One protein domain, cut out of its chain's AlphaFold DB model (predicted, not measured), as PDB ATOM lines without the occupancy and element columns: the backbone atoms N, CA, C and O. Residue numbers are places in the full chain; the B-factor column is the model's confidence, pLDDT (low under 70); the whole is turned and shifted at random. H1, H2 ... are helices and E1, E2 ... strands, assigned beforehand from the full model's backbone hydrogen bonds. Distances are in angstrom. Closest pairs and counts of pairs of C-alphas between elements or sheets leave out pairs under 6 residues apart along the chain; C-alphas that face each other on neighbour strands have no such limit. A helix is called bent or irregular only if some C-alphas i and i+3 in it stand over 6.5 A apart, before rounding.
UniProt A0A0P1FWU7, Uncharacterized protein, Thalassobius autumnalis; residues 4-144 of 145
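Overview. This is residues 4 to 144 of the 145 residues of an uncharacterized protein of Thalassobius autumnalis (UniProt A0A0P1FWU7). A twisted sheet of six strands forms the middle layer, with the long helix H1 crossing one face and H5 crossing the other. H2 sits over E4 on H1's face, while the short helices H3 and H6 touch each other and only graze the sheet, and H4 is not on it, its centre the farthest of the elements from the mean of the C-alphas at 20.1 A. The printed part has 141 residues, in the order H1 E1 E2 H2 E3 H3 H4 H5 H6 E4 E5 E6; the sheet, E1 E2 E6 E5 E4 E3, is antiparallel throughout, and the class is mixed, helices and strands. The whole is compact and rounded, with a radius of gyration of the C-alphas of 13.7 A and spans of 39 by 36 by 27 A.

Along the chain. Find C-alpha 4 at (-17.204, -25.965, 5.403); from there H1, residues 4 to 21, runs 25.6 A to C-alpha 21 at (-20.387, -3.274, -5.992). Next come E1, residues 29 to 34, E2, residues 40 to 45 and 16.9 A long, H2, residues 50 to 54, and E3, residues 65 to 69. H3 is residues 72 to 77, H4 residues 81 to 84, and H5, residues 87 to 100, spans 20.1 A; it is irregular, with C-alphas 94 and 97 7.4 A apart. After H6, residues 106 to 111, read E4, residues 116 to 121, E5, residues 126 to 131, and E6, residues 137 to 142, which ends at (-26.114, -16.955, -8.504).

Arrangement. Look first at the sheet, where E4, E5 and E6 form a meander, each strand the antiparallel neighbour of the one before. N 119 and O 128 are 2.8 A apart between E4 and E5, and N 129 and O 139 2.8 A between E5 and E6. Also within hydrogen-bond range are N 42 and O 140 between E2 and E6, 2.9 A, N 33 and O 41 in the hairpin of E1 and E2, 2.8 A, and N 67 and O 118 between E3 and E4, 2.9 A. H1 runs across the strands at a height over the sheet of 8.0 A, its closest C-alphas to E1 being those of Lys 10 and Ala 32, 6.0 A. On the opposite face H5 runs across at 7.8 A; the C-alphas of Ala 41 and Asn 95 are its closest to E2, 6.2 A. H5 and H6 form a helical hairpin, closest at the C-alphas of Arg 100 and Ala 106, 5.0 A. Every O i to N i+4 pair is within hydrogen-bond range in H1, H2, H3 and H6, against 8 of 10 in H5; H4 is too short for one.

Size, cuts and confidence. The farthest C-alphas, Thr 4 and Ala 82, are 39.8 A apart. The printed part has no cut and no long link. Confidence is under 70 at residues 4 to 6, 23, 55 to 63, 77 to 86 and 144.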
ATOM      1  N   THR A   4     -18.137 -26.227   6.507       56.25
ATOM      2  CA  THR A   4     -17.204 -25.965   5.403       56.25
ATOM      3  C   THR A   4     -17.885 -25.606   4.082       56.25
ATOM      4  O   THR A   4     -17.366 -24.767   3.350       56.25
ATOM      5  N   ALA A   5     -19.049 -26.194   3.785       59.78
ATOM      6  CA  ALA A   5     -19.805 -25.877   2.572       59.78
ATOM      7  C   ALA A   5     -20.391 -24.460   2.649       59.78
ATOM      8  O   ALA A   5     -20.304 -23.711   1.685       59.78
ATOM      9  N   GLY A   6     -20.886 -24.058   3.827       68.69
ATOM     10  CA  GLY A   6     -21.388 -22.700   4.055       68.69
ATOM     11  C   GLY A   6     -20.307 -21.628   3.894       68.69
ATOM     12  O   GLY A   6     -20.554 -20.609   3.257       68.69
ATOM     13  N   CYS A   7     -19.091 -21.868   4.402       75.06
ATOM     14  CA  CYS A   7     -17.982 -20.920   4.244       75.06
ATOM     15  C   CYS A   7     -17.556 -20.743   2.779       75.06
ATOM     16  O   CYS A   7     -17.348 -19.614   2.344       75.06
ATOM     17  N   ALA A   8     -17.450 -21.831   2.009       82.31
ATOM     18  CA  ALA A   8     -17.074 -21.750   0.596       82.31
ATOM     19  C   ALA A   8     -18.111 -20.967  -0.230       82.31
ATOM     20  O   ALA A   8     -17.742 -20.125  -1.047       82.31
ATOM     21  N   THR A   9     -19.402 -21.190   0.033       88.19
ATOM     22  CA  THR A   9     -20.492 -20.453  -0.615       88.19
ATOM     23  C   THR A   9     -20.463 -18.968  -0.272       88.19
ATOM     24  O   THR A   9     -20.598 -18.144  -1.173       88.19
ATOM     25  N   LYS A  10     -20.234 -18.603   0.999       90.25
ATOM     26  CA  LYS A  10     -20.098 -17.191   1.392       90.25
ATOM     27  C   LYS A  10     -18.969 -16.509   0.619       90.25
ATOM     28  O   LYS A  10     -19.231 -15.523  -0.054       90.25
ATOM     29  N   VAL A  11     -17.768 -17.090   0.595       89.19
ATOM     30  CA  VAL A  11     -16.614 -16.523  -0.135       89.19
ATOM     31  C   VAL A  11     -16.910 -16.331  -1.629       89.19
ATOM     32  O   VAL A  11     -16.544 -15.312  -2.220       89.19
ATOM     33  N   GLN A  12     -17.602 -17.288  -2.256       90.00
ATOM     34  CA  GLN A  12     -18.013 -17.162  -3.655       90.00
ATOM     35  C   GLN A  12     -18.954 -15.967  -3.852       90.00
ATOM     36  O   GLN A  12     -18.725 -15.139  -4.732       90.00
ATOM     37  N   LEU A  13     -20.001 -15.861  -3.033       92.31
ATOM     38  CA  LEU A  13     -20.969 -14.769  -3.116       92.31
ATOM     39  C   LEU A  13     -20.317 -13.405  -2.827       92.31
ATOM     40  O   LEU A  13     -20.607 -12.437  -3.524       92.31
ATOM     41  N   GLU A  14     -19.388 -13.333  -1.869       91.56
ATOM     42  CA  GLU A  14     -18.607 -12.124  -1.571       91.56
ATOM     43  C   GLU A  14     -17.755 -11.700  -2.770       91.56
ATOM     44  O   GLU A  14     -17.620 -10.509  -3.044       91.56
ATOM     45  N   THR A  15     -17.210 -12.658  -3.523       89.69
ATOM     46  CA  THR A  15     -16.454 -12.371  -4.752       89.69
ATOM     47  C   THR A  15     -17.340 -11.675  -5.786       89.69
ATOM     48  O   THR A  15     -16.964 -10.626  -6.303       89.69
ATOM     49  N   PHE A  16     -18.552 -12.186  -6.026       89.88
ATOM     50  CA  PHE A  16     -19.507 -11.541  -6.937       89.88
ATOM     51  C   PHE A  16     -19.955 -10.163  -6.444       89.88
ATOM     52  O   PHE A  16     -20.020  -9.223  -7.234       89.88
ATOM     53  N   LEU A  17     -20.253 -10.020  -5.149       90.25
ATOM     54  CA  LEU A  17     -20.638  -8.730  -4.573       90.25
ATOM     55  C   LEU A  17     -19.512  -7.705  -4.702       90.25
ATOM     56  O   LEU A  17     -19.776  -6.576  -5.100       90.25
ATOM     57  N   ASN A  18     -18.264  -8.103  -4.451       88.12
ATOM     58  CA  ASN A  18     -17.109  -7.249  -4.692       88.12
ATOM     59  C   ASN A  18     -17.015  -6.864  -6.170       88.12
ATOM     60  O   ASN A  18     -16.911  -5.692  -6.479       88.12
ATOM     61  N   GLU A  19     -17.115  -7.787  -7.118       86.56
ATOM     62  CA  GLU A  19     -17.036  -7.416  -8.539       86.56
ATOM     63  C   GLU A  19     -18.150  -6.453  -8.988       86.56
ATOM     64  O   GLU A  19     -17.908  -5.567  -9.807       86.56
ATOM     65  N   ILE A  20     -19.360  -6.616  -8.452       86.25
ATOM     66  CA  ILE A  20     -20.545  -5.852  -8.859       86.25
ATOM     67  C   ILE A  20     -20.644  -4.502  -8.127       86.25
ATOM     68  O   ILE A  20     -21.149  -3.531  -8.694       86.25
ATOM     69  N   LEU A  21     -20.197  -4.431  -6.870       83.94
ATOM     70  CA  LEU A  21     -20.387  -3.274  -5.992       83.94
ATOM     71  C   LEU A  21     -19.086  -2.580  -5.556       83.94
ATOM     72  O   LEU A  21     -19.180  -1.518  -4.948       83.94
ATOM     73  N   ASN A  22     -17.884  -3.111  -5.811       74.88
ATOM     74  CA  ASN A  22     -16.608  -2.461  -5.449       74.88
ATOM     75  C   ASN A  22     -16.431  -1.147  -6.234       74.88
ATOM     76  O   ASN A  22     -16.705  -1.114  -7.435       74.88
ATOM     77  N   PRO A  23     -15.980  -0.048  -5.595       68.00
ATOM     78  CA  PRO A  23     -15.485   0.084  -4.209       68.00
ATOM     79  C   PRO A  23     -16.526   0.460  -3.155       68.00
ATOM     80  O   PRO A  23     -16.175   0.888  -2.061       68.00
ATOM     81  N   ILE A  24     -17.806   0.325  -3.476       74.94
ATOM     82  CA  ILE A  24     -18.919   0.875  -2.704       74.94
ATOM     83  C   ILE A  24     -19.377  -0.089  -1.594       74.94
ATOM     84  O   ILE A  24     -19.927   0.352  -0.588       74.94
ATOM     85  N   TRP A  25     -19.165  -1.399  -1.746       76.75
ATOM     86  CA  TRP A  25     -19.591  -2.395  -0.758       76.75
ATOM     87  C   TRP A  25     -18.491  -2.746   0.252       76.75
ATOM     88  O   TRP A  25     -17.384  -3.120  -0.122       76.75
ATOM     89  N   GLN A  26     -18.836  -2.646   1.541       75.50
ATOM     90  CA  GLN A  26     -18.044  -3.088   2.700       75.50
ATOM     91  C   GLN A  26     -18.917  -3.896   3.682       75.50
ATOM     92  O   GLN A  26     -18.836  -3.730   4.895       75.50
ATOM     93  N   GLY A  27     -19.846  -4.695   3.154       74.56
ATOM     94  CA  GLY A  27     -20.819  -5.432   3.960       74.56
ATOM     95  C   GLY A  27     -20.388  -6.850   4.331       74.56
ATOM     96  O   GLY A  27     -19.295  -7.298   3.998       74.56
ATOM     97  N   GLU A  28     -21.297  -7.567   4.990       86.00
ATOM     98  CA  GLU A  28     -21.138  -8.974   5.368       86.00
ATOM     99  C   GLU A  28     -22.292  -9.798   4.789       86.00
ATOM    100  O   GLU A  28     -23.444  -9.351   4.778       86.00
ATOM    101  N   ILE A  29     -21.995 -11.020   4.339       91.31
ATOM    102  CA  ILE A  29     -23.024 -12.019   4.037       91.31
ATOM    103  C   ILE A  29     -23.494 -12.656   5.344       91.31
ATOM    104  O   ILE A  29     -22.785 -13.475   5.943       91.31
ATOM    105  N   THR A  30     -24.710 -12.319   5.768       90.69
ATOM    106  CA  THR A  30     -25.298 -12.828   7.015       90.69
ATOM    107  C   THR A  30     -25.589 -14.319   6.884       90.69
ATOM    108  O   THR A  30     -25.114 -15.132   7.681       90.69
ATOM    109  N   ASP A  31     -26.227 -14.700   5.779       90.38
ATOM    110  CA  ASP A  31     -26.754 -16.036   5.542       90.38
ATOM    111  C   ASP A  31     -26.505 -16.454   4.099       90.38
ATOM    112  O   ASP A  31     -26.642 -15.652   3.176       90.38
ATOM    113  N   ALA A  32     -26.142 -17.718   3.897       93.00
ATOM    114  CA  ALA A  32     -25.910 -18.271   2.571       93.00
ATOM    115  C   ALA A  32     -26.338 -19.735   2.505       93.00
ATOM    116  O   ALA A  32     -26.286 -20.466   3.497       93.00
ATOM    117  N   CYS A  33     -26.738 -20.166   1.318       92.12
ATOM    118  CA  CYS A  33     -27.162 -21.523   1.045       92.12
ATOM    119  C   CYS A  33     -26.825 -21.908  -0.404       92.12
ATOM    120  O   CYS A  33     -26.560 -21.052  -1.249       92.12
ATOM    121  N   VAL A  34     -26.838 -23.216  -0.671       91.12
ATOM    122  CA  VAL A  34     -26.676 -23.791  -2.011       91.12
ATOM    123  C   VAL A  34     -27.976 -24.499  -2.388       91.12
ATOM    124  O   VAL A  34     -28.514 -25.268  -1.586       91.12
ATOM    125  N   SER A  35     -28.496 -24.210  -3.578       88.19
ATOM    126  CA  SER A  35     -29.695 -24.817  -4.144       88.19
ATOM    127  C   SER A  35     -29.468 -26.284  -4.527       88.19
ATOM    128  O   SER A  35     -28.355 -26.815  -4.500       88.19
ATOM    129  N   ALA A  36     -30.546 -26.962  -4.918       82.19
ATOM    130  CA  ALA A  36     -30.476 -28.338  -5.398       82.19
ATOM    131  C   ALA A  36     -29.713 -28.474  -6.730       82.19
ATOM    132  O   ALA A  36     -29.096 -29.515  -6.957       82.19
ATOM    133  N   LEU A  37     -29.727 -27.450  -7.593       83.06
ATOM    134  CA  LEU A  37     -29.002 -27.448  -8.871       83.06
ATOM    135  C   LEU A  37     -27.656 -26.714  -8.780       83.06
ATOM    136  O   LEU A  37     -27.145 -26.227  -9.784       83.06
ATOM    137  N   ALA A  38     -27.075 -26.673  -7.579       82.62
ATOM    138  CA  ALA A  38     -25.788 -26.055  -7.268       82.62
ATOM    139  C   ALA A  38     -25.730 -24.521  -7.395       82.62
ATOM    140  O   ALA A  38     -24.653 -23.955  -7.241       82.62
ATOM    141  N   GLY A  39     -26.853 -23.833  -7.605       87.31
ATOM    142  CA  GLY A  39     -26.951 -22.386  -7.420       87.31
ATOM    143  C   GLY A  39     -26.581 -21.960  -5.998       87.31
ATOM    144  O   GLY A  39     -26.724 -22.725  -5.047       87.31
ATOM    145  N   SER A  40     -26.089 -20.738  -5.846       92.88
ATOM    146  CA  SER A  40     -25.702 -20.157  -4.561       92.88
ATOM    147  C   SER A  40     -26.548 -18.921  -4.306       92.88
ATOM    148  O   SER A  40     -26.699 -18.072  -5.184       92.88
ATOM    149  N   ALA A  41     -27.059 -18.776  -3.091       94.44
ATOM    150  CA  ALA A  41     -27.842 -17.611  -2.719       94.44
ATOM    151  C   ALA A  41     -27.562 -17.175  -1.288       94.44
ATOM    152  O   ALA A  41     -27.146 -17.976  -0.450       94.44
ATOM    153  N   GLY A  42     -27.795 -15.899  -1.005       94.94
ATOM    154  CA  GLY A  42     -27.585 -15.370   0.329       94.94
ATOM    155  C   GLY A  42     -28.167 -13.988   0.552       94.94
ATOM    156  O   GLY A  42     -28.535 -13.275  -0.387       94.94
ATOM    157  N   PHE A  43     -28.219 -13.629   1.828       95.12
ATOM    158  CA  PHE A  43     -28.543 -12.295   2.303       95.12
ATOM    159  C   PHE A  43     -27.278 -11.599   2.786       95.12
ATOM    160  O   PHE A  43     -26.365 -12.226   3.326       95.12
ATOM    161  N   PHE A  44     -27.223 -10.292   2.574       93.94
ATOM    162  CA  PHE A  44     -26.108  -9.464   3.009       93.94
ATOM    163  C   PHE A  44     -26.605  -8.124   3.525       93.94
ATOM    164  O   PHE A  44     -27.691  -7.669   3.165       93.94
ATOM    165  N   THR A  45     -25.798  -7.467   4.348       91.88
ATOM    166  CA  THR A  45     -26.029  -6.068   4.718       91.88
ATOM    167  C   THR A  45     -25.166  -5.145   3.873       91.88
ATOM    168  O   THR A  45     -24.120  -5.531   3.345       91.88
ATOM    169  N   TYR A  46     -25.598  -3.897   3.725       87.81
ATOM    170  CA  TYR A  46     -24.811  -2.870   3.052       87.81
ATOM    171  C   TYR A  46     -24.891  -1.525   3.779       87.81
ATOM    172  O   TYR A  46     -25.730  -1.300   4.653       87.81
ATOM    173  N   GLU A  47     -23.987  -0.605   3.444       85.62
ATOM    174  CA  GLU A  47     -23.927   0.705   4.091       85.62
ATOM    175  C   GLU A  47     -24.973   1.696   3.557       85.62
ATOM    176  O   GLU A  47     -25.492   1.591   2.443       85.62
ATOM    177  N   ALA A  48     -25.277   2.724   4.349       82.12
ATOM    178  CA  ALA A  48     -26.147   3.794   3.879       82.12
ATOM    179  C   ALA A  48     -25.535   4.481   2.642       82.12
ATOM    180  O   ALA A  48     -24.341   4.752   2.582       82.12
ATOM    181  N   GLY A  49     -26.365   4.775   1.640       80.50
ATOM    182  CA  GLY A  49     -25.931   5.460   0.420       80.50
ATOM    183  C   GLY A  49     -25.417   4.552  -0.701       80.50
ATOM    184  O   GLY A  49     -25.365   5.028  -1.832       80.50
ATOM    185  N   VAL A  50     -25.133   3.262  -0.461       83.75
ATOM    186  CA  VAL A  50     -24.750   2.304  -1.527       83.75
ATOM    187  C   VAL A  50     -25.826   2.259  -2.616       83.75
ATOM    188  O   VAL A  50     -25.534   2.489  -3.788       83.75
ATOM    189  N   ALA A  51     -27.092   2.081  -2.218       80.94
ATOM    190  CA  ALA A  51     -28.239   2.085  -3.127       80.94
ATOM    191  C   ALA A  51     -28.297   3.368  -3.986       80.94
ATOM    192  O   ALA A  51     -28.445   3.309  -5.203       80.94
ATOM    193  N   GLY A  52     -28.102   4.544  -3.381       77.00
ATOM    194  CA  GLY A  52     -28.102   5.819  -4.107       77.00
ATOM    195  C   GLY A  52     -26.935   5.976  -5.089       77.00
ATOM    196  O   GLY A  52     -27.070   6.664  -6.099       77.00
ATOM    197  N   GLN A  53     -25.799   5.331  -4.821       77.81
ATOM    198  CA  GLN A  53     -24.645   5.348  -5.716       77.81
ATOM    199  C   GLN A  53     -24.843   4.420  -6.919       77.81
ATOM    200  O   GLN A  53     -24.543   4.829  -8.037       77.81
ATOM    201  N   VAL A  54     -25.400   3.218  -6.727       78.62
ATOM    202  CA  VAL A  54     -25.662   2.272  -7.833       78.62
ATOM    203  C   VAL A  54     -26.896   2.623  -8.665       78.62
ATOM    204  O   VAL A  54     -26.974   2.236  -9.823       78.62
ATOM    205  N   ALA A  55     -27.826   3.421  -8.127       66.62
ATOM    206  CA  ALA A  55     -28.967   3.960  -8.874       66.62
ATOM    207  C   ALA A  55     -28.566   4.883 -10.043       66.62
ATOM    208  O   ALA A  55     -29.423   5.270 -10.840       66.62
ATOM    209  N   LYS A  56     -27.294   5.301 -10.115       62.72
ATOM    210  CA  LYS A  56     -26.798   6.179 -11.175       62.72
ATOM    211  C   LYS A  56     -26.739   5.409 -12.506       62.72
ATOM    212  O   LYS A  56     -26.184   4.311 -12.524       62.72
ATOM    213  N   PRO A  57     -27.245   5.979 -13.618       51.75
ATOM    214  CA  PRO A  57     -27.294   5.316 -14.929       51.75
ATOM    215  C   PRO A  57     -25.954   4.721 -15.393       51.75
ATOM    216  O   PRO A  57     -25.931   3.673 -16.039       51.75
ATOM    217  N   ASP A  58     -24.850   5.362 -15.004       50.88
ATOM    218  CA  ASP A  58     -23.491   5.050 -15.454       50.88
ATOM    219  C   ASP A  58     -22.854   3.835 -14.752       50.88
ATOM    220  O   ASP A  58     -21.797   3.378 -15.173       50.88
ATOM    221  N   ASN A  59     -23.492   3.270 -13.716       55.03
ATOM    222  CA  ASN A  59     -22.994   2.078 -13.008       55.03
ATOM    223  C   ASN A  59     -23.473   0.754 -13.626       55.03
ATOM    224  O   ASN A  59     -23.318  -0.317 -13.038       55.03
ATOM    225  N   SER A  60     -24.058   0.817 -14.818       59.81
ATOM    226  CA  SER A  60     -24.293  -0.362 -15.644       59.81
ATOM    227  C   SER A  60     -23.017  -0.747 -16.389       59.81
ATOM    228  O   SER A  60     -22.431   0.089 -17.073       59.81
ATOM    229  N   ASN A  61     -22.604  -2.011 -16.310       57.94
ATOM    230  CA  ASN A  61     -21.479  -2.525 -17.090       57.94
ATOM    231  C   ASN A  61     -21.984  -3.350 -18.287       57.94
ATOM    232  O   ASN A  61     -23.181  -3.576 -18.453       57.94
ATOM    233  N   SER A  62     -21.072  -3.813 -19.145       54.91
ATOM    234  CA  SER A  62     -21.415  -4.682 -20.283       54.91
ATOM    235  C   SER A  62     -22.015  -6.033 -19.873       54.91
ATOM    236  O   SER A  62     -22.471  -6.783 -20.734       54.91
ATOM    237  N   GLU A  63     -22.000  -6.364 -18.580       64.50
ATOM    238  CA  GLU A  63     -22.455  -7.646 -18.050       64.50
ATOM    239  C   GLU A  63     -23.823  -7.566 -17.368       64.50
ATOM    240  O   GLU A  63     -24.481  -8.599 -17.252       64.50
ATOM    241  N   GLY A  64     -24.290  -6.381 -16.964       71.06
ATOM    242  CA  GLY A  64     -25.571  -6.196 -16.290       71.06
ATOM    243  C   GLY A  64     -25.904  -4.735 -15.989       71.06
ATOM    244  O   GLY A  64     -25.055  -3.846 -16.037       71.06
ATOM    245  N   HIS A  65     -27.174  -4.491 -15.672       77.19
ATOM    246  CA  HIS A  65     -27.716  -3.145 -15.475       77.19
ATOM    247  C   HIS A  65     -28.475  -3.039 -14.154       77.19
ATOM    248  O   HIS A  65     -29.250  -3.938 -13.807       77.19
ATOM    249  N   TRP A  66     -28.290  -1.920 -13.454       85.25
ATOM    250  CA  TRP A  66     -29.055  -1.569 -12.259       85.25
ATOM    251  C   TRP A  66     -30.374  -0.903 -12.634       85.25
ATOM    252  O   TRP A  66     -30.414   0.011 -13.456       85.25
ATOM    253  N   HIS A  67     -31.464  -1.337 -12.006       83.88
ATOM    254  CA  HIS A  67     -32.786  -0.758 -12.212       83.88
ATOM    255  C   HIS A  67     -33.567  -0.694 -10.914       83.88
ATOM    256  O   HIS A  67     -33.535  -1.621 -10.109       83.88
ATOM    257  N   ARG A  68     -34.339   0.375 -10.747       87.75
ATOM    258  CA  ARG A  68     -35.333   0.460  -9.684       87.75
ATOM    259  C   ARG A  68     -36.587  -0.311 -10.101       87.75
ATOM    260  O   ARG A  68     -37.060  -0.134 -11.221       87.75
ATOM    261  N   ALA A  69     -37.103  -1.146  -9.209       88.62
ATOM    262  CA  ALA A  69     -38.343  -1.898  -9.394       88.62
ATOM    263  C   ALA A  69     -39.079  -2.028  -8.054       88.62
ATOM    264  O   ALA A  69     -38.482  -1.833  -6.992       88.62
ATOM    265  N   ARG A  70     -40.378  -2.329  -8.101       91.69
ATOM    266  CA  ARG A  70     -41.216  -2.577  -6.918       91.69
ATOM    267  C   ARG A  70     -41.141  -4.024  -6.448       91.69
ATOM    268  O   ARG A  70     -41.393  -4.283  -5.277       91.69
ATOM    269  N   SER A  71     -40.787  -4.944  -7.339       90.44
ATOM    270  CA  SER A  71     -40.615  -6.356  -7.017       90.44
ATOM    271  C   SER A  71     -39.629  -7.040  -7.960       90.44
ATOM    272  O   SER A  71     -39.348  -6.569  -9.068       90.44
ATOM    273  N   LEU A  72     -39.130  -8.202  -7.529       87.00
ATOM    274  CA  LEU A  72     -38.334  -9.078  -8.384       87.00
ATOM    275  C   LEU A  72     -39.172  -9.618  -9.551       87.00
ATOM    276  O   LEU A  72     -38.656  -9.726 -10.657       87.00
ATOM    277  N   ALA A  73     -40.463  -9.887  -9.337       82.00
ATOM    278  CA  ALA A  73     -41.380 -10.339 -10.384       82.00
ATOM    279  C   ALA A  73     -41.558  -9.287 -11.495       82.00
ATOM    280  O   ALA A  73     -41.332  -9.606 -12.658       82.00
ATOM    281  N   GLU A  74     -41.839  -8.021 -11.148       82.88
ATOM    282  CA  GLU A  74     -41.912  -6.907 -12.117       82.88
ATOM    283  C   GLU A  74     -40.611  -6.814 -12.924       82.88
ATOM    284  O   GLU A  74     -40.603  -6.620 -14.145       82.88
ATOM    285  N   ARG A  75     -39.481  -7.004 -12.241       78.88
ATOM    286  CA  ARG A  75     -38.172  -6.976 -12.871       78.88
ATOM    287  C   ARG A  75     -37.952  -8.171 -13.815       78.88
ATOM    288  O   ARG A  75     -37.416  -7.955 -14.902       78.88
ATOM    289  N   VAL A  76     -38.366  -9.377 -13.422       75.88
ATOM    290  CA  VAL A  76     -38.253 -10.616 -14.210       75.88
ATOM    291  C   VAL A  76     -39.148 -10.593 -15.445       75.88
ATOM    292  O   VAL A  76     -38.704 -10.954 -16.532       75.88
ATOM    293  N   GLU A  77     -40.387 -10.128 -15.311       69.25
ATOM    294  CA  GLU A  77     -41.368 -10.079 -16.400       69.25
ATOM    295  C   GLU A  77     -40.987  -9.061 -17.484       69.25
ATOM    296  O   GLU A  77     -41.113  -9.331 -18.679       69.25
ATOM    297  N   THR A  78     -40.449  -7.904 -17.085       67.75
ATOM    298  CA  THR A  78     -40.015  -6.844 -18.015       67.75
ATOM    299  C   THR A  78     -38.748  -7.189 -18.810       67.75
ATOM    300  O   THR A  78     -38.352  -6.426 -19.693       67.75
ATOM    301  N   TRP A  79     -38.106  -8.333 -18.541       66.94
ATOM    302  CA  TRP A  79     -36.899  -8.779 -19.247       66.94
ATOM    303  C   TRP A  79     -37.124  -9.453 -20.601       66.94
ATOM    304  O   TRP A  79     -36.157  -9.581 -21.349       66.94
ATOM    305  N   ASP A  80     -38.361  -9.820 -20.940       52.25
ATOM    306  CA  ASP A  80     -38.736 -10.464 -22.205       52.25
ATOM    307  C   ASP A  80     -37.941 -11.760 -22.497       52.25
ATOM    308  O   ASP A  80     -36.882 -11.779 -23.137       52.25
ATOM    309  N   VAL A  81     -38.514 -12.882 -22.047       52.06
ATOM    310  CA  VAL A  81     -38.051 -14.266 -22.277       52.06
ATOM    311  C   VAL A  81     -37.761 -14.539 -23.763       52.06
ATOM    312  O   VAL A  81     -36.899 -15.361 -24.080       52.06
ATOM    313  N   ALA A  82     -38.411 -13.813 -24.681       45.44
ATOM    314  CA  ALA A  82     -38.251 -13.987 -26.121       45.44
ATOM    315  C   ALA A  82     -36.935 -13.424 -26.696       45.44
ATOM    316  O   ALA A  82     -36.524 -13.858 -27.771       45.44
ATOM    317  N   LYS A  83     -36.258 -12.476 -26.026       50.66
ATOM    318  CA  LYS A  83     -35.067 -11.800 -26.588       50.66
ATOM    319  C   LYS A  83     -33.734 -12.230 -25.986       50.66
ATOM    320  O   LYS A  83     -32.709 -12.034 -26.637       50.66
ATOM    321  N   ARG A  84     -33.710 -12.734 -24.745       53.84
ATOM    322  CA  ARG A  84     -32.450 -12.920 -23.990       53.84
ATOM    323  C   ARG A  84     -32.354 -14.218 -23.172       53.84
ATOM    324  O   ARG A  84     -31.336 -14.437 -22.525       53.84
ATOM    325  N   GLY A  85     -33.353 -15.104 -23.263       54.62
ATOM    326  CA  GLY A  85     -33.361 -16.422 -22.614       54.62
ATOM    327  C   GLY A  85     -33.891 -16.419 -21.174       54.62
ATOM    328  O   GLY A  85     -34.043 -15.375 -20.546       54.62
ATOM    329  N   ALA A  86     -34.183 -17.611 -20.645       64.69
ATOM    330  CA  ALA A  86     -34.813 -17.806 -19.333       64.69
ATOM    331  C   ALA A  86     -33.855 -17.682 -18.126       64.69
ATOM    332  O   ALA A  86     -34.286 -17.920 -17.001       64.69
ATOM    333  N   GLY A  87     -32.580 -17.324 -18.340       72.62
ATOM    334  CA  GLY A  87     -31.504 -17.423 -17.340       72.62
ATOM    335  C   GLY A  87     -31.860 -16.807 -15.987       72.62
ATOM    336  O   GLY A  87     -31.904 -17.513 -14.992       72.62
ATOM    337  N   ALA A  88     -32.252 -15.529 -15.956       75.38
ATOM    338  CA  ALA A  88     -32.603 -14.854 -14.702       75.38
ATOM    339  C   ALA A  88     -33.819 -15.483 -13.992       75.38
ATOM    340  O   ALA A  88     -33.811 -15.639 -12.775       75.38
ATOM    341  N   ALA A  89     -34.854 -15.888 -14.736       79.12
ATOM    342  CA  ALA A  89     -36.013 -16.560 -14.148       79.12
ATOM    343  C   ALA A  89     -35.624 -17.924 -13.549       79.12
ATOM    344  O   ALA A  89     -36.061 -18.261 -12.450       79.12
ATOM    345  N   MET A  90     -34.756 -18.676 -14.232       81.50
ATOM    346  CA  MET A  90     -34.217 -19.939 -13.728       81.50
ATOM    347  C   MET A  90     -33.349 -19.737 -12.487       81.50
ATOM    348  O   MET A  90     -33.496 -20.498 -11.534       81.50
ATOM    349  N   THR A  91     -32.530 -18.682 -12.441       87.12
ATOM    350  CA  THR A  91     -31.743 -18.323 -11.254       87.12
ATOM    351  C   THR A  91     -32.640 -18.092 -10.035       87.12
ATOM    352  O   THR A  91     -32.334 -18.585  -8.949       87.12
ATOM    353  N   VAL A  92     -33.768 -17.385 -10.198       87.88
ATOM    354  CA  VAL A  92     -34.736 -17.175  -9.105       87.88
ATOM    355  C   VAL A  92     -35.396 -18.488  -8.690       87.88
ATOM    356  O   VAL A  92     -35.478 -18.784  -7.500       87.88
ATOM    357  N   LEU A  93     -35.870 -19.279  -9.656       87.38
ATOM    358  CA  LEU A  93     -36.588 -20.523  -9.377       87.38
ATOM    359  C   LEU A  93     -35.710 -21.566  -8.682       87.38
ATOM    360  O   LEU A  93     -36.175 -22.200  -7.738       87.38
ATOM    361  N   ASP A  94     -34.459 -21.713  -9.113       87.75
ATOM    362  CA  ASP A  94     -33.512 -22.656  -8.521       87.75
ATOM    363  C   ASP A  94     -33.164 -22.278  -7.073       87.75
ATOM    364  O   ASP A  94     -33.188 -23.109  -6.164       87.75
ATOM    365  N   ASN A  95     -32.937 -20.991  -6.816       89.88
ATOM    366  CA  ASN A  95     -32.561 -20.516  -5.486       89.88
ATOM    367  C   ASN A  95     -33.751 -20.299  -4.530       89.88
ATOM    368  O   ASN A  95     -33.542 -20.024  -3.348       89.88
ATOM    369  N   ARG A  96     -34.999 -20.442  -4.997       91.81
ATOM    370  CA  ARG A  96     -36.216 -20.131  -4.224       91.81
ATOM    371  C   ARG A  96     -36.271 -20.856  -2.884       91.81
ATOM    372  O   ARG A  96     -36.409 -20.226  -1.840       91.81
ATOM    373  N   ASP A  97     -36.208 -22.184  -2.916       91.50
ATOM    374  CA  ASP A  97     -36.407 -22.993  -1.708       91.50
ATOM    375  C   ASP A  97     -35.214 -22.859  -0.753       91.50
ATOM    376  O   ASP A  97     -35.372 -22.921   0.461       91.50
ATOM    377  N   CYS A  98     -34.036 -22.571  -1.304       91.69
ATOM    378  CA  CYS A  98     -32.829 -22.233  -0.565       91.69
ATOM    379  C   CYS A  98     -33.026 -20.945   0.258       91.69
ATOM    380  O   CYS A  98     -32.909 -20.965   1.481       91.69
ATOM    381  N   ILE A  99     -33.418 -19.847  -0.400       92.62
ATOM    382  CA  ILE A  99     -33.649 -18.537   0.226       92.62
ATOM    383  C   ILE A  99     -34.790 -18.575   1.249       92.62
ATOM    384  O   ILE A  99     -34.675 -17.972   2.318       92.62
ATOM    385  N   ARG A 100     -35.863 -19.326   0.970       93.38
ATOM    386  CA  ARG A 100     -36.985 -19.526   1.906       93.38
ATOM    387  C   ARG A 100     -36.561 -20.078   3.262       93.38
ATOM    388  O   ARG A 100     -37.180 -19.749   4.265       93.38
ATOM    389  N   ASN A 101     -35.503 -20.880   3.293       90.94
ATOM    390  CA  ASN A 101     -34.981 -21.450   4.530       90.94
ATOM    391  C   ASN A 101     -34.040 -20.500   5.289       90.94
ATOM    392  O   ASN A 101     -33.712 -20.787   6.436       90.94
ATOM    393  N   LEU A 102     -33.592 -19.405   4.665       89.88
ATOM    394  CA  LEU A 102     -32.656 -18.456   5.272       89.88
ATOM    395  C   LEU A 102     -33.346 -17.279   5.964       89.88
ATOM    396  O   LEU A 102     -32.824 -16.779   6.953       89.88
ATOM    397  N   HIS A 103     -34.495 -16.816   5.458       88.81
ATOM    398  CA  HIS A 103     -35.130 -15.602   5.971       88.81
ATOM    399  C   HIS A 103     -36.658 -15.731   6.051       88.81
ATOM    400  O   HIS A 103     -37.282 -16.139   5.071       88.81
ATOM    401  N   PRO A 104     -37.300 -15.328   7.165       89.12
ATOM    402  CA  PRO A 104     -38.749 -15.471   7.344       89.12
ATOM    403  C   PRO A 104     -39.572 -14.663   6.330       89.12
ATOM    404  O   PRO A 104     -40.674 -15.064   5.969       89.12
ATOM    405  N   GLU A 105     -39.036 -13.546   5.828       90.69
ATOM    406  CA  GLU A 105     -39.697 -12.733   4.795       90.69
ATOM    407  C   GLU A 105     -39.333 -13.120   3.354       90.69
ATOM    408  O   GLU A 105     -39.708 -12.419   2.416       90.69
ATOM    409  N   ALA A 106     -38.598 -14.214   3.146       90.25
ATOM    410  CA  ALA A 106     -38.102 -14.624   1.833       90.25
ATOM    411  C   ALA A 106     -39.188 -14.666   0.745       90.25
ATOM    412  O   ALA A 106     -38.949 -14.216  -0.373       90.25
ATOM    413  N   ASP A 107     -40.392 -15.152   1.061       91.00
ATOM    414  CA  ASP A 107     -41.494 -15.183   0.094       91.00
ATOM    415  C   ASP A 107     -41.938 -13.788  -0.343       91.00
ATOM    416  O   ASP A 107     -42.185 -13.559  -1.527       91.00
ATOM    417  N   ARG A 108     -41.987 -12.835   0.593       92.25
ATOM    418  CA  ARG A 108     -42.294 -11.437   0.282       92.25
ATOM    419  C   ARG A 108     -41.188 -10.817  -0.569       92.25
ATOM    420  O   ARG A 108     -41.496 -10.112  -1.520       92.25
ATOM    421  N   LEU A 109     -39.925 -11.089  -0.250       92.38
ATOM    422  CA  LEU A 109     -38.766 -10.540  -0.961       92.38
ATOM    423  C   LEU A 109     -38.634 -11.093  -2.394       92.38
ATOM    424  O   LEU A 109     -38.282 -10.354  -3.311       92.38
ATOM    425  N   LEU A 110     -38.952 -12.375  -2.600       89.94
ATOM    426  CA  LEU A 110     -38.895 -13.028  -3.912       89.94
ATOM    427  C   LEU A 110     -40.111 -12.715  -4.795       89.94
ATOM    428  O   LEU A 110     -39.951 -12.542  -6.002       89.94
ATOM    429  N   TRP A 111     -41.319 -12.672  -4.220       88.75
ATOM    430  CA  TRP A 111     -42.569 -12.692  -4.997       88.75
ATOM    431  C   TRP A 111     -43.523 -11.532  -4.706       88.75
ATOM    432  O   TRP A 111     -44.452 -11.307  -5.477       88.75
ATOM    433  N   GLY A 112     -43.332 -10.821  -3.597       89.44
ATOM    434  CA  GLY A 112     -44.178  -9.704  -3.191       89.44
ATOM    435  C   GLY A 112     -43.627  -8.341  -3.603       89.44
ATOM    436  O   GLY A 112     -42.586  -8.222  -4.251       89.44
ATOM    437  N   ASP A 113     -44.335  -7.296  -3.172       92.06
ATOM    438  CA  ASP A 113     -43.858  -5.917  -3.273       92.06
ATOM    439  C   ASP A 113     -42.754  -5.681  -2.231       92.06
ATOM    440  O   ASP A 113     -42.982  -5.611  -1.016       92.06
ATOM    441  N   ALA A 114     -41.528  -5.580  -2.730       92.81
ATOM    442  CA  ALA A 114     -40.309  -5.353  -1.974       92.81
ATOM    443  C   ALA A 114     -39.431  -4.378  -2.773       92.81
ATOM    444  O   ALA A 114     -38.478  -4.808  -3.415       92.81
ATOM    445  N   PRO A 115     -39.768  -3.076  -2.796       91.94
ATOM    446  CA  PRO A 115     -39.108  -2.117  -3.670       91.94
ATOM    447  C   PRO A 115     -37.613  -2.029  -3.383       91.94
ATOM    448  O   PRO A 115     -37.166  -2.202  -2.250       91.94
ATOM    449  N   GLY A 116     -36.835  -1.742  -4.418       91.94
ATOM    450  CA  GLY A 116     -35.389  -1.665  -4.299       91.94
ATOM    451  C   GLY A 116     -34.703  -1.408  -5.627       91.94
ATOM    452  O   GLY A 116     -35.323  -1.025  -6.627       91.94
ATOM    453  N   ILE A 117     -33.392  -1.624  -5.629       91.12
ATOM    454  CA  ILE A 117     -32.560  -1.535  -6.825       91.12
ATOM    455  C   ILE A 117     -32.006  -2.918  -7.130       91.12
ATOM    456  O   ILE A 117     -31.392  -3.565  -6.287       91.12
ATOM    457  N   TYR A 118     -32.240  -3.352  -8.357       90.00
ATOM    458  CA  TYR A 118     -31.989  -4.692  -8.841       90.00
ATOM    459  C   TYR A 118     -30.920  -4.637  -9.922       90.00
ATOM    460  O   TYR A 118     -31.103  -3.974 -10.947       90.00
ATOM    461  N   TYR A 119     -29.832  -5.356  -9.706       88.50
ATOM    462  CA  TYR A 119     -28.846  -5.693 -10.718       88.50
ATOM    463  C   TYR A 119     -29.123  -7.083 -11.238       88.50
ATOM    464  O   TYR A 119     -29.309  -8.006 -10.445       88.50
ATOM    465  N   VAL A 120     -29.073  -7.244 -12.556       84.50
ATOM    466  CA  VAL A 120     -29.076  -8.568 -13.172       84.50
ATOM    467  C   VAL A 120     -28.068  -8.658 -14.290       84.50
ATOM    468  O   VAL A 120     -28.041  -7.814 -15.189       84.50
ATOM    469  N   SER A 121     -27.297  -9.740 -14.238       82.44
ATOM    470  CA  SER A 121     -26.417 -10.199 -15.297       82.44
ATOM    471  C   SER A 121     -26.956 -11.498 -15.881       82.44
ATOM    472  O   SER A 121     -26.968 -12.531 -15.219       82.44
ATOM    473  N   ILE A 122     -27.394 -11.453 -17.142       74.81
ATOM    474  CA  ILE A 122     -27.923 -12.637 -17.838       74.81
ATOM    475  C   ILE A 122     -26.789 -13.598 -18.202       74.81
ATOM    476  O   ILE A 122     -26.929 -14.801 -18.031       74.81
ATOM    477  N   ASN A 123     -25.653 -13.072 -18.667       75.81
ATOM    478  CA  ASN A 123     -24.524 -13.897 -19.103       75.81
ATOM    479  C   ASN A 123     -23.885 -14.668 -17.945       75.81
ATOM    480  O   ASN A 123     -23.403 -15.779 -18.147       75.81
ATOM    481  N   ARG A 124     -23.878 -14.068 -16.750       78.94
ATOM    482  CA  ARG A 124     -23.325 -14.677 -15.537       78.94
ATOM    483  C   ARG A 124     -24.382 -15.336 -14.658       78.94
ATOM    484  O   ARG A 124     -24.012 -15.963 -13.677       78.94
ATOM    485  N   GLU A 125     -25.662 -15.179 -15.004       86.31
ATOM    486  CA  GLU A 125     -26.802 -15.693 -14.236       86.31
ATOM    487  C   GLU A 125     -26.736 -15.256 -12.761       86.31
ATOM    488  O   GLU A 125     -26.852 -16.054 -11.832       86.31
ATOM    489  N   VAL A 126     -26.512 -13.950 -12.562       88.62
ATOM    490  CA  VAL A 126     -26.406 -13.310 -11.243       88.62
ATOM    491  C   VAL A 126     -27.491 -12.260 -11.079       88.62
ATOM    492  O   VAL A 126     -27.708 -11.427 -11.962       88.62
ATOM    493  N   ILE A 127     -28.130 -12.261  -9.915       91.38
ATOM    494  CA  ILE A 127     -29.104 -11.261  -9.485       91.38
ATOM    495  C   ILE A 127     -28.634 -10.700  -8.148       91.38
ATOM    496  O   ILE A 127     -28.398 -11.460  -7.215       91.38
ATOM    497  N   VAL A 128     -28.533  -9.378  -8.042       93.19
ATOM    498  CA  VAL A 128     -28.285  -8.681  -6.774       93.19
ATOM    499  C   VAL A 128     -29.416  -7.696  -6.537       93.19
ATOM    500  O   VAL A 128     -29.811  -6.959  -7.438       93.19
ATOM    501  N   VAL A 129     -29.939  -7.669  -5.322       94.25
ATOM    502  CA  VAL A 129     -31.014  -6.773  -4.908       94.25
ATOM    503  C   VAL A 129     -30.562  -5.987  -3.695       94.25
ATOM    504  O   VAL A 129     -30.033  -6.566  -2.751       94.25
ATOM    505  N   LEU A 130     -30.795  -4.679  -3.716       93.50
ATOM    506  CA  LEU A 130     -30.673  -3.786  -2.568       93.50
ATOM    507  C   LEU A 130     -32.083  -3.300  -2.220       93.50
ATOM    508  O   LEU A 130     -32.634  -2.470  -2.950       93.50
ATOM    509  N   TYR A 131     -32.690  -3.854  -1.169       93.19
ATOM    510  CA  TYR A 131     -34.069  -3.529  -0.805       93.19
ATOM    511  C   TYR A 131     -34.156  -2.160  -0.126       93.19
ATOM    512  O   TYR A 131     -33.366  -1.827   0.755       93.19
ATOM    513  N   ASP A 132     -35.154  -1.362  -0.495       89.12
ATOM    514  CA  ASP A 132     -35.445  -0.115   0.202       89.12
ATOM    515  C   ASP A 132     -35.899  -0.441   1.641       89.12
ATOM    516  O   ASP A 132     -36.860  -1.177   1.861       89.12
ATOM    517  N   GLY A 133     -35.213   0.109   2.646       83.12
ATOM    518  CA  GLY A 133     -35.552  -0.121   4.050       83.12
ATOM    519  C   GLY A 133     -34.458   0.326   5.016       83.12
ATOM    520  O   GLY A 133     -33.306   0.524   4.632       83.12
ATOM    521  N   ALA A 134     -34.816   0.482   6.293       79.94
ATOM    522  CA  ALA A 134     -33.871   0.880   7.344       79.94
ATOM    523  C   ALA A 134     -32.827  -0.211   7.649       79.94
ATOM    524  O   ALA A 134     -31.710   0.086   8.075       79.94
ATOM    525  N   GLU A 135     -33.184  -1.470   7.398       80.56
ATOM    526  CA  GLU A 135     -32.361  -2.642   7.703       80.56
ATOM    527  C   GLU A 135     -31.185  -2.818   6.739       80.56
ATOM    528  O   GLU A 135     -30.240  -3.529   7.068       80.56
ATOM    529  N   ARG A 136     -31.193  -2.114   5.595       87.81
ATOM    530  CA  ARG A 136     -30.126  -2.168   4.578       87.81
ATOM    531  C   ARG A 136     -29.811  -3.612   4.170       87.81
ATOM    532  O   ARG A 136     -28.655  -4.033   4.136       87.81
ATOM    533  N   LEU A 137     -30.882  -4.352   3.900       92.38
ATOM    534  CA  LEU A 137     -30.857  -5.754   3.517       92.38
ATOM    535  C   LEU A 137     -30.705  -5.879   2.003       92.38
ATOM    536  O   LEU A 137     -31.477  -5.303   1.234       92.38
ATOM    537  N   GLY A 138     -29.729  -6.665   1.576       94.38
ATOM    538  CA  GLY A 138     -29.550  -7.084   0.200       94.38
ATOM    539  C   GLY A 138     -29.692  -8.593   0.042       94.38
ATOM    540  O   GLY A 138     -29.581  -9.355   1.002       94.38
ATOM    541  N   MET A 139     -29.941  -9.024  -1.188       95.75
ATOM    542  CA  MET A 139     -30.014 -10.433  -1.565       95.75
ATOM    543  C   MET A 139     -29.196 -10.663  -2.826       95.75
ATOM    544  O   MET A 139     -29.239  -9.853  -3.750       95.75
ATOM    545  N   ILE A 140     -28.466 -11.770  -2.872       94.75
ATOM    546  CA  ILE A 140     -27.730 -12.211  -4.053       94.75
ATOM    547  C   ILE A 140     -28.150 -13.630  -4.419       94.75
ATOM    548  O   ILE A 140     -28.250 -14.494  -3.550       94.75
ATOM    549  N   LEU A 141     -28.392 -13.855  -5.708       94.12
ATOM    550  CA  LEU A 141     -28.683 -15.154  -6.304       94.12
ATOM    551  C   LEU A 141     -27.696 -15.380  -7.447       94.12
ATOM    552  O   LEU A 141     -27.531 -14.510  -8.302       94.12
ATOM    553  N   VAL A 142     -27.067 -16.544  -7.475       91.81
ATOM    554  CA  VAL A 142     -26.114 -16.955  -8.504       91.81
ATOM    555  C   VAL A 142     -26.508 -18.341  -8.977       91.81
ATOM    556  O   VAL A 142     -26.735 -19.242  -8.169       91.81
ATOM    557  N   GLN A 143     -26.577 -18.540 -10.284       86.19
ATOM    558  CA  GLN A 143     -26.633 -19.878 -10.854       86.19
ATOM    559  C   GLN A 143     -25.195 -20.357 -11.068       86.19
ATOM    560  O   GLN A 143     -24.420 -19.705 -11.766       86.19
ATOM    561  N   ALA A 144     -24.798 -21.455 -10.421       67.12
ATOM    562  CA  ALA A 144     -23.470 -22.008 -10.658       67.12
ATOM    563  C   ALA A 144     -23.392 -22.596 -12.070       67.12
ATOM    564  O   ALA A 144     -24.328 -23.248 -12.540       67.12
TER     565      ALA A 144